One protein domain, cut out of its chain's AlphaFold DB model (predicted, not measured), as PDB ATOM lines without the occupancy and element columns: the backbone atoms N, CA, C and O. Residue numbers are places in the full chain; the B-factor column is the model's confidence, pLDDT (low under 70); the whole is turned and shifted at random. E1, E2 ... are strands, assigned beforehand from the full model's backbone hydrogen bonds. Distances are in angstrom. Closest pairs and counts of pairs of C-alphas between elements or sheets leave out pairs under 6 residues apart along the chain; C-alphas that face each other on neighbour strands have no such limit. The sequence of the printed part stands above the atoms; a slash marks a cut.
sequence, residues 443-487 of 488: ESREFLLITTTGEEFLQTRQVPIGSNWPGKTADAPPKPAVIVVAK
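This is residues 443 to 487 of the 488 residues of the protein "Tat pathway signal protein" of Fischerella muscicola CCMEE 5323 (UniProt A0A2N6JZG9). A long hairpin of two strands, E1 and E2, makes an arm; beyond its open end loop residues 465 to 480, and from there residues 482 to 487, of which 482 to 486 belong to E3, stick out. The printed part has 45 residues, three named strands in the order E1, E2, E3 and no named helix: all strand. It is extended, radius of gyration of the C-alphas 16.5 A, and flat, spanning 40 by 30 by 14 A.

Find C-alpha 456 at (187.695, 134.588, 250.313); from there E2, residues 456 to 464, runs 25.0 A. E1, residues 443 to 450, runs 22.2 A. E3, residues 481 to 486, runs 16.2 A to C-alpha 486 at (161.459, 145.867, 226.145).

E1 and E2, a hairpin, are antiparallel at 151 degrees; N 445 and O 461, 2.9 A apart, are within hydrogen-bond range. E3 pairs with no named strand and is apart from both.

The C-alphas farthest apart, of Thr 453 and Ala 476, are 42.7 A apart. The printed part has no cut; the link E2 to E3 is long, 16 residues. Residues 450 to 454 have pLDDT under 70.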
ATOM      1  N   GLU A 443     165.653 138.828 255.978       93.75
ATOM      2  CA  GLU A 443     166.684 138.145 256.742       93.75
ATOM      3  C   GLU A 443     168.065 138.513 256.209       93.75
ATOM      4  O   GLU A 443     168.276 138.692 255.006       93.75
ATOM      5  N   SER A 444     169.018 138.617 257.131       95.62
ATOM      6  CA  SER A 444     170.421 138.794 256.793       95.62
ATOM      7  C   SER A 444     171.050 137.419 256.622       95.62
ATOM      8  O   SER A 444     171.082 136.636 257.568       95.62
ATOM      9  N   ARG A 445     171.551 137.124 255.423       90.56
ATOM     10  CA  ARG A 445     172.261 135.875 255.122       90.56
ATOM     11  C   ARG A 445     173.686 136.183 254.698       90.56
ATOM     12  O   ARG A 445     173.905 137.090 253.896       90.56
ATOM     13  N   GLU A 446     174.642 135.419 255.202       90.44
ATOM     14  CA  GLU A 446     176.047 135.544 254.822       90.44
ATOM     15  C   GLU A 446     176.436 134.431 253.855       90.44
ATOM     16  O   GLU A 446     176.105 133.262 254.053       90.44
ATOM     17  N   PHE A 447     177.131 134.810 252.787       83.19
ATOM     18  CA  PHE A 447     177.638 133.900 251.773       83.19
ATOM     19  C   PHE A 447     179.145 134.075 251.681       83.19
ATOM     20  O   PHE A 447     179.618 135.171 251.384       83.19
ATOM     21  N   LEU A 448     179.891 132.998 251.909       83.38
ATOM     22  CA  LEU A 448     181.311 132.973 251.592       83.38
ATOM     23  C   LEU A 448     181.460 132.968 250.071       83.38
ATOM     24  O   LEU A 448     180.970 132.064 249.393       83.38
ATOM     25  N   LEU A 449     182.095 134.004 249.540       72.19
ATOM     26  CA  LEU A 449     182.418 134.143 248.131       72.19
ATOM     27  C   LEU A 449     183.928 134.098 247.945       72.19
ATOM     28  O   LEU A 449     184.690 134.434 248.846       72.19
ATOM     29  N   ILE A 450     184.342 133.703 246.747       58.44
ATOM     30  CA  ILE A 450     185.743 133.657 246.340       58.44
ATOM     31  C   ILE A 450     185.909 134.634 245.175       58.44
ATOM     32  O   ILE A 450     185.107 134.625 244.236       58.44
ATOM     33  N   THR A 451     186.912 135.507 245.239       63.25
ATOM     34  CA  THR A 451     187.242 136.437 244.155       63.25
ATOM     35  C   THR A 451     187.778 135.688 242.934       63.25
ATOM     36  O   THR A 451     188.157 134.518 242.997       63.25
ATOM     37  N   THR A 452     187.874 136.371 241.794       53.41
ATOM     38  CA  THR A 452     188.481 135.797 240.579       53.41
ATOM     39  C   THR A 452     189.968 135.466 240.740       53.41
ATOM     40  O   THR A 452     190.511 134.720 239.931       53.41
ATOM     41  N   THR A 453     190.620 135.996 241.777       64.25
ATOM     42  CA  THR A 453     192.011 135.704 242.150       64.25
ATOM     43  C   THR A 453     192.128 134.671 243.274       64.25
ATOM     44  O   THR A 453     193.243 134.318 243.645       64.25
ATOM     45  N   GLY A 454     191.006 134.142 243.779       49.56
ATOM     46  CA  GLY A 454     190.984 133.060 244.766       49.56
ATOM     47  C   GLY A 454     190.898 133.497 246.232       49.56
ATOM     48  O   GLY A 454     191.013 132.649 247.109       49.56
ATOM     49  N   GLU A 455     190.691 134.781 246.521       74.00
ATOM     50  CA  GLU A 455     190.581 135.293 247.893       74.00
ATOM     51  C   GLU A 455     189.152 135.148 248.424       74.00
ATOM     52  O   GLU A 455     188.186 135.443 247.722       74.00
ATOM     53  N   GLU A 456     189.003 134.719 249.672       84.62
ATOM     54  CA  GLU A 456     187.695 134.588 250.313       84.62
ATOM     55  C   GLU A 456     187.197 135.922 250.882       84.62
ATOM     56  O   GLU A 456     187.950 136.678 251.496       84.62
ATOM     57  N   PHE A 457     185.899 136.191 250.741       87.94
ATOM     58  CA  PHE A 457     185.220 137.264 251.462       87.94
ATOM     59  C   PHE A 457     183.776 136.888 251.794       87.94
ATOM     60  O   PHE A 457     183.110 136.165 251.054       87.94
ATOM     61  N   LEU A 458     183.268 137.407 252.911       86.00
ATOM     62  CA  LEU A 458     181.864 137.247 253.278       86.00
ATOM     63  C   LEU A 458     181.024 138.337 252.614       86.00
ATOM     64  O   LEU A 458     181.248 139.531 252.801       86.00
ATOM     65  N   GLN A 459     180.023 137.910 251.852       92.75
ATOM     66  CA  GLN A 459     178.978 138.775 251.334       92.75
ATOM     67  C   GLN A 459     177.722 138.637 252.192       92.75
ATOM     68  O   GLN A 459     177.044 137.609 252.164       92.75
ATOM     69  N   THR A 460     177.359 139.708 252.887       92.31
ATOM     70  CA  THR A 460     176.069 139.817 253.572       92.31
ATOM     71  C   THR A 460     174.989 140.249 252.577       92.31
ATOM     72  O   THR A 460     175.123 141.267 251.895       92.31
ATOM     73  N   ARG A 461     173.895 139.490 252.487       92.06
ATOM     74  CA  ARG A 461     172.717 139.804 251.669       92.06
ATOM     75  C   ARG A 461     171.507 140.039 252.562       92.06
ATOM     76  O   ARG A 461     171.254 139.257 253.471       92.06
ATOM     77  N   GLN A 462     170.731 141.073 252.246       93.12
ATOM     78  CA  GLN A 462     169.387 141.263 252.792       93.12
ATOM     79  C   GLN A 462     168.393 140.560 251.865       93.12
ATOM     80  O   GLN A 462     168.159 141.014 250.744       93.12
ATOM     81  N   VAL A 463     167.856 139.425 252.304       91.00
ATOM     82  CA  VAL A 463     166.990 138.561 251.497       91.00
ATOM     83  C   VAL A 463     165.540 138.719 251.963       91.00
ATOM     84  O   VAL A 463     165.270 138.570 253.152       91.00
ATOM     85  N   PRO A 464     164.587 139.045 251.072       91.56
ATOM     86  CA  PRO A 464     163.164 139.036 251.407       91.56
ATOM     87  C   PRO A 464     162.684 137.656 251.865       91.56
ATOM     88  O   PRO A 464     162.963 136.660 251.205       91.56
ATOM     89  N   ILE A 465     161.933 137.617 252.970       91.25
ATOM     90  CA  ILE A 465     161.293 136.392 253.468       91.25
ATOM     91  C   ILE A 465     159.907 136.295 252.820       91.25
ATOM     92  O   ILE A 465     158.976 136.970 253.260       91.25
ATOM     93  N   GLY A 466     159.785 135.510 251.747       89.81
ATOM     94  CA  GLY A 466     158.587 135.430 250.898       89.81
ATOM     95  C   GLY A 466     158.493 136.556 249.858       89.81
ATOM     96  O   GLY A 466     159.334 137.459 249.801       89.81
ATOM     97  N   SER A 467     157.428 136.561 249.049       91.25
ATOM     98  CA  SER A 467     157.206 137.553 247.982       91.25
ATOM     99  C   SER A 467     155.940 138.392 248.197       91.25
ATOM    100  O   SER A 467     154.921 137.911 248.689       91.25
ATOM    101  N   ASN A 468     155.997 139.665 247.791       92.50
ATOM    102  CA  ASN A 468     154.823 140.530 247.589       92.50
ATOM    103  C   ASN A 468     154.686 140.981 246.124       92.50
ATOM    104  O   ASN A 468     153.929 141.904 245.816       92.50
ATOM    105  N   TRP A 469     155.478 140.422 245.208       93.44
ATOM    106  CA  TRP A 469     155.441 140.805 243.799       93.44
ATOM    107  C   TRP A 469     154.150 140.290 243.129       93.44
ATOM    108  O   TRP A 469     153.719 139.184 243.439       93.44
ATOM    109  N   PRO A 470     153.502 141.049 242.224       93.25
ATOM    110  CA  PRO A 470     153.905 142.339 241.656       93.25
ATOM    111  C   PRO A 470     153.457 143.557 242.466       93.25
ATOM    112  O   PRO A 470     153.895 144.664 242.162       93.25
ATOM    113  N   GLY A 471     152.614 143.378 243.490       90.88
ATOM    114  CA  GLY A 471     152.042 144.483 244.269       90.88
ATOM    115  C   GLY A 471     153.083 145.303 245.036       90.88
ATOM    116  O   GLY A 471     152.920 146.508 245.181       90.88
ATOM    117  N   LYS A 472     154.164 144.660 245.498       89.12
ATOM    118  CA  LYS A 472     155.311 145.239 246.230       89.12
ATOM    119  C   LYS A 472     154.960 146.000 247.520       89.12
ATOM    120  O   LYS A 472     155.860 146.538 248.155       89.12
ATOM    121  N   THR A 473     153.700 146.013 247.947       91.69
ATOM    122  CA  THR A 473     153.269 146.557 249.241       91.69
ATOM    123  C   THR A 473     153.308 145.480 250.319       91.69
ATOM    124  O   THR A 473     153.282 144.287 250.015       91.69
ATOM    125  N   ALA A 474     153.399 145.893 251.588       88.81
ATOM    126  CA  ALA A 474     153.367 144.969 252.721       88.81
ATOM    127  C   ALA A 474     152.148 144.038 252.632       88.81
ATOM    128  O   ALA A 474     151.052 144.479 252.285       88.81
ATOM    129  N   ASP A 475     152.382 142.751 252.895       91.00
ATOM    130  CA  ASP A 475     151.372 141.690 252.938       91.00
ATOM    131  C   ASP A 475     150.585 141.457 251.637       91.00
ATOM    132  O   ASP A 475     149.658 140.643 251.625       91.00
ATOM    133  N   ALA A 476     150.949 142.116 250.529       92.19
ATOM    134  CA  ALA A 476     150.312 141.856 249.247       92.19
ATOM    135  C   ALA A 476     150.579 140.407 248.816       92.19
ATOM    136  O   ALA A 476     151.713 139.929 248.941       92.19
ATOM    137  N   PRO A 477     149.566 139.698 248.290       90.69
ATOM    138  CA  PRO A 477     149.757 138.323 247.870       90.69
ATOM    139  C   PRO A 477     150.713 138.265 246.670       90.69
ATOM    140  O   PRO A 477     150.609 139.125 245.784       90.69
ATOM    141  N   PRO A 478     151.608 137.263 246.606       90.69
ATOM    142  CA  PRO A 478     152.344 136.969 245.393       90.69
ATOM    143  C   PRO A 478     151.351 136.576 244.297       90.69
ATOM    144  O   PRO A 478     150.427 135.797 244.544       90.69
ATOM    145  N   LYS A 479     151.493 137.144 243.099       91.94
ATOM    146  CA  LYS A 479     150.597 136.836 241.974       91.94
ATOM    147  C   LYS A 479     151.419 136.426 240.759       91.94
ATOM    148  O   LYS A 479     152.209 137.249 240.294       91.94
ATOM    149  N   PRO A 480     151.231 135.204 240.228       91.62
ATOM    150  CA  PRO A 480     151.776 134.849 238.930       91.62
ATOM    151  C   PRO A 480     151.331 135.866 237.878       91.62
ATOM    152  O   PRO A 480     150.187 136.333 237.907       91.62
ATOM    153  N   ALA A 481     152.224 136.239 236.969       94.19
ATOM    154  CA  ALA A 481     151.896 137.210 235.936       94.19
ATOM    155  C   ALA A 481     152.749 137.024 234.684       94.19
ATOM    156  O   ALA A 481     153.872 136.535 234.750       94.19
ATOM    157  N   VAL A 482     152.237 137.492 233.549       95.06
ATOM    158  CA  VAL A 482     153.018 137.641 232.319       95.06
ATOM    159  C   VAL A 482     153.509 139.081 232.248       95.06
ATOM    160  O   VAL A 482     152.714 140.018 232.337       95.06
ATOM    161  N   ILE A 483     154.815 139.264 232.104       94.44
ATOM    162  CA  ILE A 483     155.440 140.576 231.922       94.44
ATOM    163  C   ILE A 483     155.955 140.718 230.500       94.44
ATOM    164  O   ILE A 483     156.184 139.722 229.824       94.44
ATOM    165  N   VAL A 484     156.194 141.954 230.074       94.88
ATOM    166  CA  VAL A 484     156.933 142.267 228.853       94.88
ATOM    167  C   VAL A 484     158.207 143.026 229.218       94.88
ATOM    168  O   VAL A 484     158.177 143.978 229.994       94.88
ATOM    169  N   VAL A 485     159.333 142.588 228.668       89.31
ATOM    170  CA  VAL A 485     160.645 143.219 228.779       89.31
ATOM    171  C   VAL A 485     160.973 143.821 227.421       89.31
ATOM    172  O   VAL A 485     161.137 143.093 226.447       89.31
ATOM    173  N   ALA A 486     161.071 145.142 227.350       89.25
ATOM    174  CA  ALA A 486     161.459 145.867 226.145       89.25
ATOM    175  C   ALA A 486     162.514 146.917 226.505       89.25
ATOM    176  O   ALA A 486     162.524 147.434 227.625       89.25
ATOM    177  N   LYS A 487     163.416 147.224 225.569       79.81
ATOM    178  CA  LYS A 487     164.350 148.343 225.733       79.81
ATOM    179  C   LYS A 487     163.555 149.646 225.586       79.81
ATOM    180  O   LYS A 487     162.852 149.793 224.588       79.81
TER     181      LYS A 487